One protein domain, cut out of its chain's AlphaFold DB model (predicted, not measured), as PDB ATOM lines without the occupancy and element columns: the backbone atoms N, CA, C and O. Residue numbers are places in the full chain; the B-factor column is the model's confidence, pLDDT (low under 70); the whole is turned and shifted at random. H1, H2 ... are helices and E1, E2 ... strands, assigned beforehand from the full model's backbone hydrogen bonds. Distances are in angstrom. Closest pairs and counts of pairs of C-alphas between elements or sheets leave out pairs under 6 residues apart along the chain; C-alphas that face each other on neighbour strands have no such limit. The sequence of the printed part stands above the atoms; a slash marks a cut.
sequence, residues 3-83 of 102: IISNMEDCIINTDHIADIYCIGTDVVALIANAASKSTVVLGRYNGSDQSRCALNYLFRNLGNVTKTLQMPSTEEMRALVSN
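This is residues 3 to 83 of the 102 residues of an uncharacterized protein of Faecalitalea cylindroides (UniProt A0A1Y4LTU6). A small antiparallel sheet of three strands, E2 E3 E4, has helix H1 packed along one face, while the shorter helix H2 crosses at about a right angle near residues 49 to 54 of H1. The two short strands E1 and E5 lie near each other, and E1 also lies near E4. The printed part has 81 residues with two named helices and five named strands, in the order E1 E2 E3 E4 H1 E5 H2, of mixed class. It is compact, with a radius of gyration of the C-alphas of 12.2 A, and spans 41 by 27 by 19 A.

E1 is residues 11 to 13, 7.0 A from first to last C-alpha, beginning with C-alpha 11 at (220.219, 259.563, 191.374). E2 is residues 17 to 23, 16.5 A; E3 is residues 26 to 31, 15.7 A; E4 is residues 39 to 44, 13.5 A. H1, residues 48 to 62, is 21.1 A long and begins with C-alpha 48 at (202.383, 247.570, 197.762). E5 is residues 68 to 70, 6.6 A. H2, residues 74 to 83, is 14.2 A long and ends with C-alpha 83 at (204.376, 236.579, 185.663).

The sheet is a meander, each strand the antiparallel neighbour of the one before, and only just strongly twisted, with C-alphas up to 4.4 A off its best plane. E2 and E3 form a hairpin at 157 degrees, with N 18 and O 30 within hydrogen-bond range at 2.8 A. E3 and E4 form another at 156 degrees, with N 29 and O 40 at 2.8 A. H1 is on the sheet at a height of 8.9 A, and its closest C-alphas to E3 are those of Ser 51 and Asp 26, 5.8 A apart. H1 runs along the strands, at 21 degrees to E3 on the local plane. H1 touches H2 with residues 49 to 54 alone, about perpendicular at 88 degrees; their closest C-alphas are those of Gln 50 and Met 77, 5.8 A apart. H2 is not on the sheet. E1 and E2 meet only through their link. E5 and E4 are apart; the closest C-alphas of E5 and H1, Leu 69 and Asn 61, are 7.6 A apart. In H1 and H2 every O i to N i+4 pair is within hydrogen-bond range.

The two C-alphas farthest apart, those of Ala 35 and Asn 83, are 41.9 A apart. The printed part has no cut. The link from E3 to E4, 7 residues, is short; the other links are tight. Mean pLDDT of the printed part is 90.7, with residues 36 to 37 and 83 under 70.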
ATOM      1  N   ILE A   3     222.043 254.374 192.060       95.94
ATOM      2  CA  ILE A   3     220.666 253.955 191.776       95.94
ATOM      3  C   ILE A   3     219.919 255.144 191.176       95.94
ATOM      4  O   ILE A   3     220.001 256.249 191.707       95.94
ATOM      5  N   ILE A   4     219.210 254.922 190.074       96.06
ATOM      6  CA  ILE A   4     218.394 255.933 189.390       96.06
ATOM      7  C   ILE A   4     216.927 255.674 189.741       96.06
ATOM      8  O   ILE A   4     216.455 254.542 189.599       96.06
ATOM      9  N   SER A   5     216.225 256.707 190.208       97.00
ATOM     10  CA  SER A   5     214.805 256.624 190.562       97.00
ATOM     11  C   SER A   5     213.925 256.326 189.348       97.00
ATOM     12  O   SER A   5     214.186 256.822 188.252       97.00
ATOM     13  N   ASN A   6     212.844 255.559 189.540       96.44
ATOM     14  CA  ASN A   6     211.875 255.300 188.464       96.44
ATOM     15  C   ASN A   6     211.027 256.534 188.101       96.44
ATOM     16  O   ASN A   6     210.297 256.501 187.114       96.44
ATOM     17  N   MET A   7     211.109 257.593 188.909       95.12
ATOM     18  CA  MET A   7     210.454 258.880 188.680       95.12
ATOM     19  C   MET A   7     211.385 259.882 187.984       95.12
ATOM     20  O   MET A   7     210.959 260.997 187.709       95.12
ATOM     21  N   GLU A   8     212.648 259.504 187.742       90.75
ATOM     22  CA  GLU A   8     213.688 260.348 187.128       90.75
ATOM     23  C   GLU A   8     213.993 261.652 187.896       90.75
ATOM     24  O   GLU A   8     214.588 262.585 187.365       90.75
ATOM     25  N   ASP A   9     213.628 261.709 189.175       91.81
ATOM     26  CA  ASP A   9     213.790 262.879 190.042       91.81
ATOM     27  C   ASP A   9     215.085 262.859 190.867       91.81
ATOM     28  O   ASP A   9     215.503 263.889 191.402       91.81
ATOM     29  N   CYS A  10     215.741 261.699 190.978       91.62
ATOM     30  CA  CYS A  10     216.986 261.564 191.719       91.62
ATOM     31  C   CYS A  10     217.882 260.410 191.242       91.62
ATOM     32  O   CYS A  10     217.436 259.387 190.714       91.62
ATOM     33  N   ILE A  11     219.183 260.588 191.490       94.06
ATOM     34  CA  ILE A  11     220.219 259.563 191.374       94.06
ATOM     35  C   ILE A  11     220.970 259.540 192.704       94.06
ATOM     36  O   ILE A  11     221.414 260.583 193.184       94.06
ATOM     37  N   ILE A  12     221.115 258.364 193.309       91.88
ATOM     38  CA  ILE A  12     221.683 258.209 194.652       91.88
ATOM     39  C   ILE A  12     222.955 257.364 194.632       91.88
ATOM     40  O   ILE A  12     223.003 256.327 193.971       91.88
ATOM     41  N   ASN A  13     223.980 257.786 195.380       91.88
ATOM     42  CA  ASN A  13     225.156 256.954 195.630       91.88
ATOM     43  C   ASN A  13     224.852 255.939 196.741       91.88
ATOM     44  O   ASN A  13     224.539 256.326 197.867       91.88
ATOM     45  N   THR A  14     225.010 254.651 196.444       91.50
ATOM     46  CA  THR A  14     224.821 253.561 197.407       91.50
ATOM     47  C   THR A  14     225.779 253.602 198.586       91.50
ATOM     48  O   THR A  14     225.440 253.081 199.641       91.50
ATOM     49  N   ASP A  15     226.943 254.237 198.440       90.38
ATOM     50  CA  ASP A  15     227.955 254.309 199.503       90.38
ATOM     51  C   ASP A  15     227.491 255.170 200.696       90.38
ATOM     52  O   ASP A  15     228.084 255.132 201.773       90.38
ATOM     53  N   HIS A  16     226.415 255.944 200.514       89.94
ATOM     54  CA  HIS A  16     225.805 256.788 201.539       89.94
ATOM     55  C   HIS A  16     224.425 256.290 201.982       89.94
ATOM     56  O   HIS A  16     223.688 257.036 202.621       89.94
ATOM     57  N   ILE A  17     224.040 255.059 201.648       92.19
ATOM     58  CA  ILE A  17     222.746 254.492 202.043       92.19
ATOM     59  C   ILE A  17     222.919 253.659 203.314       92.19
ATOM     60  O   ILE A  17     223.775 252.781 203.369       92.19
ATOM     61  N   ALA A  18     222.088 253.927 204.322       93.06
ATOM     62  CA  ALA A  18     221.978 253.098 205.519       93.06
ATOM     63  C   ALA A  18     221.040 251.909 205.279       93.06
ATOM     64  O   ALA A  18     221.443 250.767 205.463       93.06
ATOM     65  N   ASP A  19     219.819 252.184 204.807       93.81
ATOM     66  CA  ASP A  19     218.772 251.181 204.588       93.81
ATOM     67  C   ASP A  19     218.002 251.459 203.292       93.81
ATOM     68  O   ASP A  19     217.842 252.612 202.888       93.81
ATOM     69  N   ILE A  20     217.453 250.408 202.675       95.75
ATOM     70  CA  ILE A  20     216.440 250.515 201.615       95.75
ATOM     71  C   ILE A  20     215.243 249.651 202.011       95.75
ATOM     72  O   ILE A  20     215.397 248.461 202.280       95.75
ATOM     73  N   TYR A  21     214.047 250.235 202.046       96.69
ATOM     74  CA  TYR A  21     212.828 249.566 202.504       96.69
ATOM     75  C   TYR A  21     211.590 250.038 201.731       96.69
ATOM     76  O   TYR A  21     211.629 251.021 200.995       96.69
ATOM     77  N   CYS A  22     210.468 249.337 201.900       96.69
ATOM     78  CA  CYS A  22     209.182 249.738 201.326       96.69
ATOM     79  C   CYS A  22     208.293 250.423 202.370       96.69
ATOM     80  O   CYS A  22     208.174 249.931 203.494       96.69
ATOM     81  N   ILE A  23     207.588 251.484 201.973       96.31
ATOM     82  CA  ILE A  23     206.453 252.055 202.715       96.31
ATOM     83  C   ILE A  23     205.293 252.241 201.740       96.31
ATOM     84  O   ILE A  23     205.376 253.037 200.811       96.31
ATOM     85  N   GLY A  24     204.189 251.524 201.962       96.38
ATOM     86  CA  GLY A  24     203.012 251.612 201.098       96.38
ATOM     87  C   GLY A  24     203.343 251.223 199.656       96.38
ATOM     88  O   GLY A  24     203.607 250.056 199.385       96.38
ATOM     89  N   THR A  25     203.298 252.199 198.754       97.25
ATOM     90  CA  THR A  25     203.594 252.080 197.318       97.25
ATOM     91  C   THR A  25     205.036 252.408 196.943       97.25
ATOM     92  O   THR A  25     205.408 252.259 195.777       97.25
ATOM     93  N   ASP A  26     205.831 252.866 197.905       97.94
ATOM     94  CA  ASP A  26     207.106 253.516 197.646       97.94
ATOM     95  C   ASP A  26     208.270 252.617 198.094       97.94
ATOM     96  O   ASP A  26     208.206 251.952 199.132       97.94
ATOM     97  N   VAL A  27     209.348 252.612 197.311       97.69
ATOM     98  CA  VAL A  27     210.671 252.111 197.703       97.69
ATOM     99  C   VAL A  27     211.501 253.312 198.129       97.69
ATOM    100  O   VAL A  27     211.648 254.267 197.369       97.69
ATOM    101  N   VAL A  28     212.039 253.272 199.341       97.00
ATOM    102  CA  VAL A  28     212.676 254.411 200.003       97.00
ATOM    103  C   VAL A  28     214.080 254.023 200.453       97.00
ATOM    104  O   VAL A  28     214.269 252.948 201.014       97.00
ATOM    105  N   ALA A  29     215.051 254.906 200.228       95.81
ATOM    106  CA  ALA A  29     216.392 254.818 200.789       95.81
ATOM    107  C   ALA A  29     216.560 255.800 201.948       95.81
ATOM    108  O   ALA A  29     216.205 256.974 201.833       95.81
ATOM    109  N   LEU A  30     217.142 255.330 203.046       94.00
ATOM    110  CA  LEU A  30     217.593 256.149 204.161       94.00
ATOM    111  C   LEU A  30     219.063 256.521 203.955       94.00
ATOM    112  O   LEU A  30     219.909 255.639 203.812       94.00
ATOM    113  N   ILE A  31     219.377 257.816 203.974       91.88
ATOM    114  CA  ILE A  31     220.751 258.308 203.822       91.88
ATOM    115  C   ILE A  31     221.498 258.221 205.159       91.88
ATOM    116  O   ILE A  31     221.042 258.751 206.175       91.88
ATOM    117  N   ALA A  32     222.665 257.581 205.149       86.19
ATOM    118  CA  ALA A  32     223.587 257.530 206.275       86.19
ATOM    119  C   ALA A  32     224.237 258.903 206.515       86.19
ATOM    120  O   ALA A  32     224.588 259.606 205.570       86.19
ATOM    121  N   ASN A  33     224.449 259.264 207.785       74.75
ATOM    122  CA  ASN A  33     225.185 260.468 208.206       74.75
ATOM    123  C   ASN A  33     224.676 261.802 207.628       74.75
ATOM    124  O   ASN A  33     225.390 262.804 207.658       74.75
ATOM    125  N   ALA A  34     223.441 261.851 207.130       72.00
ATOM    126  CA  ALA A  34     222.795 263.115 206.832       72.00
ATOM    127  C   ALA A  34     222.501 263.844 208.158       72.00
ATOM    128  O   ALA A  34     222.047 263.230 209.125       72.00
ATOM    129  N   ALA A  35     222.771 265.155 208.210       70.31
ATOM    130  CA  ALA A  35     222.562 265.988 209.406       70.31
ATOM    131  C   ALA A  35     221.119 265.910 209.955       70.31
ATOM    132  O   ALA A  35     220.869 266.170 211.130       70.31
ATOM    133  N   SER A  36     220.178 265.499 209.108       64.81
ATOM    134  CA  SER A  36     218.822 265.061 209.426       64.81
ATOM    135  C   SER A  36     218.561 263.712 208.745       64.81
ATOM    136  O   SER A  36     219.158 263.432 207.705       64.81
ATOM    137  N   LYS A  37     217.657 262.873 209.288       60.41
ATOM    138  CA  LYS A  37     217.190 261.644 208.609       60.41
ATOM    139  C   LYS A  37     216.601 262.025 207.249       60.41
ATOM    140  O   LYS A  37     215.441 262.415 207.163       60.41
ATOM    141  N   SER A  38     217.417 261.942 206.206       86.00
ATOM    142  CA  SER A  38     217.013 262.247 204.843       86.00
ATOM    143  C   SER A  38     216.621 260.936 204.190       86.00
ATOM    144  O   SER A  38     217.414 259.997 204.148       86.00
ATOM    145  N   THR A  39     215.376 260.850 203.742       92.06
ATOM    146  CA  THR A  39     214.887 259.720 202.958       92.06
ATOM    147  C   THR A  39     214.695 260.150 201.520       92.06
ATOM    148  O   THR A  39     214.193 261.246 201.272       92.06
ATOM    149  N   VAL A  40     215.031 259.274 200.584       93.44
ATOM    150  CA  VAL A  40     214.829 259.490 199.150       93.44
ATOM    151  C   VAL A  40     213.919 258.395 198.621       93.44
ATOM    152  O   VAL A  40     214.132 257.219 198.908       93.44
ATOM    153  N   VAL A  41     212.894 258.769 197.858       96.00
ATOM    154  CA  VAL A  41     212.031 257.795 197.187       96.00
ATOM    155  C   VAL A  41     212.739 257.342 195.911       96.00
ATOM    156  O   VAL A  41     212.955 258.132 195.004       96.00
ATOM    157  N   LEU A  42     213.121 256.067 195.859       96.88
ATOM    158  CA  LEU A  42     213.769 255.444 194.700       96.88
ATOM    159  C   LEU A  42     212.754 254.930 193.680       96.88
ATOM    160  O   LEU A  42     213.070 254.754 192.506       96.88
ATOM    161  N   GLY A  43     211.534 254.645 194.121       97.06
ATOM    162  CA  GLY A  43     210.470 254.381 193.178       97.06
ATOM    163  C   GLY A  43     209.091 254.439 193.792       97.06
ATOM    164  O   GLY A  43     208.911 254.107 194.963       97.06
ATOM    165  N   ARG A  44     208.124 254.847 192.977       97.50
ATOM    166  CA  ARG A  44     206.702 254.898 193.318       97.50
ATOM    167  C   ARG A  44     205.916 254.022 192.356       97.50
ATOM    168  O   ARG A  44     206.129 254.075 191.146       97.50
ATOM    169  N   TYR A  45     205.019 253.210 192.908       96.56
ATOM    170  CA  TYR A  45     204.282 252.187 192.167       96.56
ATOM    171  C   TYR A  45     202.782 252.221 192.469       96.56
ATOM    172  O   TYR A  45     202.330 252.869 193.403       96.56
ATOM    173  N   ASN A  46     201.982 251.475 191.706       94.44
ATOM    174  CA  ASN A  46     200.521 251.494 191.861       94.44
ATOM    175  C   ASN A  46     200.000 250.607 193.005       94.44
ATOM    176  O   ASN A  46     198.796 250.555 193.247       94.44
ATOM    177  N   GLY A  47     200.874 249.868 193.689       94.25
ATOM    178  CA  GLY A  47     200.475 248.988 194.782       94.25
ATOM    179  C   GLY A  47     201.653 248.480 195.600       94.25
ATOM    180  O   GLY A  47     202.791 248.420 195.126       94.25
ATOM    181  N   SER A  48     201.367 248.072 196.835       94.69
ATOM    182  CA  SER A  48     202.383 247.570 197.762       94.69
ATOM    183  C   SER A  48     203.088 246.314 197.249       94.69
ATOM    184  O   SER A  48     204.301 246.196 197.404       94.69
ATOM    185  N   ASP A  49     202.383 245.429 196.544       93.62
ATOM    186  CA  ASP A  49     202.989 244.250 195.913       93.62
ATOM    187  C   ASP A  49     204.006 244.621 194.825       93.62
ATOM    188  O   ASP A  49     205.051 243.980 194.714       93.62
ATOM    189  N   GLN A  50     203.752 245.693 194.065       94.81
ATOM    190  CA  GLN A  50     204.705 246.198 193.072       94.81
ATOM    191  C   GLN A  50     205.938 246.794 193.752       94.81
ATOM    192  O   GLN A  50     207.050 246.460 193.360       94.81
ATOM    193  N   SER A  51     205.763 247.585 194.817       96.62
ATOM    194  CA  SER A  51     206.898 248.141 195.572       96.62
ATOM    195  C   SER A  51     207.793 247.044 196.173       96.62
ATOM    196  O   SER A  51     209.017 247.109 196.078       96.62
ATOM    197  N   ARG A  52     207.196 245.964 196.699       95.56
ATOM    198  CA  ARG A  52     207.929 244.789 197.202       95.56
ATOM    199  C   ARG A  52     208.632 244.031 196.081       95.56
ATOM    200  O   ARG A  52     209.739 243.530 196.275       95.56
ATOM    201  N   CYS A  53     208.002 243.914 194.912       95.19
ATOM    202  CA  CYS A  53     208.629 243.317 193.735       95.19
ATOM    203  C   CYS A  53     209.838 244.147 193.276       95.19
ATOM    204  O   CYS A  53     210.900 243.580 193.028       95.19
ATOM    205  N   ALA A  54     209.716 245.476 193.273       96.69
ATOM    206  CA  ALA A  54     210.791 246.400 192.932       96.69
ATOM    207  C   ALA A  54     211.961 246.325 193.923       96.69
ATOM    208  O   ALA A  54     213.116 246.277 193.506       96.69
ATOM    209  N   LEU A  55     211.686 246.226 195.228       96.38
ATOM    210  CA  LEU A  55     212.733 246.014 196.234       96.38
ATOM    211  C   LEU A  55     213.473 244.684 196.012       96.38
ATOM    212  O   LEU A  55     214.700 244.633 196.081       96.38
ATOM    213  N   ASN A  56     212.748 243.611 195.681       94.00
ATOM    214  CA  ASN A  56     213.357 242.326 195.330       94.00
ATOM    215  C   ASN A  56     214.174 242.396 194.033       94.00
ATOM    216  O   ASN A  56     215.231 241.769 193.942       94.00
ATOM    217  N   TYR A  57     213.699 243.139 193.030       94.38
ATOM    218  CA  TYR A  57     214.458 243.417 191.814       94.38
ATOM    219  C   TYR A  57     215.778 244.105 192.162       94.38
ATOM    220  O   TYR A  57     216.832 243.640 191.729       94.38
ATOM    221  N   LEU A  58     215.740 245.147 192.996       94.19
ATOM    222  CA  LEU A  58     216.938 245.847 193.438       94.19
ATOM    223  C   LEU A  58     217.905 244.882 194.134       94.19
ATOM    224  O   LEU A  58     219.036 244.735 193.678       94.19
ATOM    225  N   PHE A  59     217.442 244.143 195.146       91.50
ATOM    226  CA  PHE A  59     218.257 243.175 195.889       91.50
ATOM    227  C   PHE A  59     218.975 242.161 194.982       91.50
ATOM    228  O   PHE A  59     220.167 241.912 195.150       91.50
ATOM    229  N   ARG A  60     218.280 241.615 193.975       90.19
ATOM    230  CA  ARG A  60     218.857 240.657 193.013       90.19
ATOM    231  C   ARG A  60     219.923 241.272 192.105       90.19
ATOM    232  O   ARG A  60     220.787 240.552 191.609       90.19
ATOM    233  N   ASN A  61     219.850 242.577 191.862       90.88
ATOM    234  CA  ASN A  61     220.778 243.284 190.988       90.88
ATOM    235  C   ASN A  61     221.947 243.925 191.744       90.88
ATOM    236  O   ASN A  61     223.001 244.100 191.138       90.88
ATOM    237  N   LEU A  62     221.819 244.195 193.052       84.19
ATOM    238  CA  LEU A  62     222.895 244.777 193.870       84.19
ATOM    239  C   LEU A  62     224.216 243.993 193.763       84.19
ATOM    240  O   LEU A  62     225.281 244.596 193.747       84.19
ATOM    241  N   GLY A  63     224.156 242.660 193.665       79.88
ATOM    242  CA  GLY A  63     225.348 241.812 193.524       79.88
ATOM    243  C   GLY A  63     225.896 241.683 192.098       79.88
ATOM    244  O   GLY A  63     227.016 241.215 191.924       79.88
ATOM    245  N   ASN A  64     225.123 242.077 191.082       83.75
ATOM    246  CA  ASN A  64     225.439 241.840 189.666       83.75
ATOM    247  C   ASN A  64     225.768 243.127 188.894       83.75
ATOM    248  O   ASN A  64     226.324 243.069 187.798       83.75
ATOM    249  N   VAL A  65     225.422 244.292 189.447       83.38
ATOM    250  CA  VAL A  65     225.584 245.595 188.804       83.38
ATOM    251  C   VAL A  65     226.664 246.394 189.520       83.38
ATOM    252  O   VAL A  65     226.623 246.580 190.729       83.38
ATOM    253  N   THR A  66     227.641 246.891 188.761       80.06
ATOM    254  CA  THR A  66     228.834 247.535 189.335       80.06
ATOM    255  C   THR A  66     228.810 249.061 189.271       80.06
ATOM    256  O   THR A  66     229.482 249.712 190.068       80.06
ATOM    257  N   LYS A  67     228.041 249.662 188.349       90.50
ATOM    258  CA  LYS A  67     228.036 251.122 188.128       90.50
ATOM    259  C   LYS A  67     226.699 251.783 188.421       90.50
ATOM    260  O   LYS A  67     226.646 252.638 189.301       90.50
ATOM    261  N   THR A  68     225.655 251.415 187.688       93.69
ATOM    262  CA  THR A  68     224.358 252.104 187.699       93.69
ATOM    263  C   THR A  68     223.221 251.095 187.619       93.69
ATOM    264  O   THR A  68     223.216 250.267 186.709       93.69
ATOM    265  N   LEU A  69     222.248 251.194 188.520       95.56
ATOM    266  CA  LEU A  69     221.019 250.410 188.501       95.56
ATOM    267  C   LEU A  69     219.823 251.353 188.375       95.56
ATOM    268  O   LEU A  69     219.620 252.203 189.237       95.56
ATOM    269  N   GLN A  70     219.020 251.198 187.327       95.94
ATOM    270  CA  GLN A  70     217.760 251.923 187.216       95.94
ATOM    271  C   GLN A  70     216.647 251.142 187.907       95.94
ATOM    272  O   GLN A  70     216.515 249.932 187.713       95.94
ATOM    273  N   MET A  71     215.866 251.830 188.736       96.88
ATOM    274  CA  MET A  71     214.665 251.245 189.315       96.88
ATOM    275  C   MET A  71     213.644 250.964 188.210       96.88
ATOM    276  O   MET A  71     213.483 251.781 187.302       96.88
ATOM    277  N   PRO A  72     212.949 249.820 188.277       95.75
ATOM    278  CA  PRO A  72     212.060 249.399 187.211       95.75
ATOM    279  C   PRO A  72     210.843 250.318 187.117       95.75
ATOM    280  O   PRO A  72     210.363 250.846 188.132       95.75
ATOM    281  N   SER A  73     210.309 250.464 185.908       95.44
ATOM    282  CA  SER A  73     209.090 251.224 185.656       95.44
ATOM    283  C   SER A  73     207.853 250.525 186.228       95.44
ATOM    284  O   SER A  73     207.860 249.346 186.605       95.44
ATOM    285  N   THR A  74     206.743 251.256 186.285       93.06
ATOM    286  CA  THR A  74     205.462 250.692 186.727       93.06
ATOM    287  C   THR A  74     204.960 249.608 185.766       93.06
ATOM    288  O   THR A  74     204.391 248.601 186.197       93.06
ATOM    289  N   GLU A  75     205.205 249.767 184.467       90.94
ATOM    290  CA  GLU A  75     204.855 248.808 183.419       90.94
ATOM    291  C   GLU A  75     205.667 247.514 183.558       90.94
ATOM    292  O   GLU A  75     205.098 246.418 183.514       90.94
ATOM    293  N   GLU A  76     206.973 247.629 183.804       91.38
ATOM    294  CA  GLU A  76     207.858 246.486 184.056       91.38
ATOM    295  C   GLU A  76     207.440 245.729 185.323       91.38
ATOM    296  O   GLU A  76     207.349 244.498 185.317       91.38
ATOM    297  N   MET A  77     207.092 246.451 186.395       90.50
ATOM    298  CA  MET A  77     206.568 245.843 187.622       90.50
ATOM    299  C   MET A  77     205.226 245.153 187.404       90.50
ATOM    300  O   MET A  77     205.009 244.060 187.931       90.50
ATOM    301  N   ARG A  78     204.331 245.724 186.592       85.94
ATOM    302  CA  ARG A  78     203.065 245.069 186.238       85.94
ATOM    303  C   ARG A  78     203.316 243.742 185.518       85.94
ATOM    304  O   ARG A  78     202.662 242.749 185.847       85.94
ATOM    305  N   ALA A  79     204.259 243.702 184.577       84.31
ATOM    306  CA  ALA A  79     204.624 242.476 183.870       84.31
ATOM    307  C   ALA A  79     205.246 241.431 184.815       84.31
ATOM    308  O   ALA A  79     204.867 240.256 184.779       84.31
ATOM    309  N   LEU A  80     206.146 241.856 185.706       81.75
ATOM    310  CA  LEU A  80     206.826 240.976 186.658       81.75
ATOM    311  C   LEU A  80     205.883 240.404 187.721       81.75
ATOM    312  O   LEU A  80     205.920 239.201 187.971       81.75
ATOM    313  N   VAL A  81     204.980 241.211 188.282       81.94
ATOM    314  CA  VAL A  81     203.952 240.731 189.224       81.94
ATOM    315  C   VAL A  81     202.984 239.768 188.529       81.94
ATOM    316  O   VAL A  81     202.661 238.717 189.081       81.94
ATOM    317  N   SER A  82     202.571 240.063 187.292       75.12
ATOM    318  CA  SER A  82     201.679 239.182 186.518       75.12
ATOM    319  C   SER A  82     202.323 237.830 186.194       75.12
ATOM    320  O   SER A  82     201.648 236.801 186.210       75.12
ATOM    321  N   ASN A  83     203.632 237.810 185.927       67.88
ATOM    322  CA  ASN A  83     204.376 236.579 185.663       67.88
ATOM    323  C   ASN A  83     204.760 235.825 186.945       67.88
ATOM    324  O   ASN A  83     204.778 234.599 186.925       67.88
TER     325      ASN A  83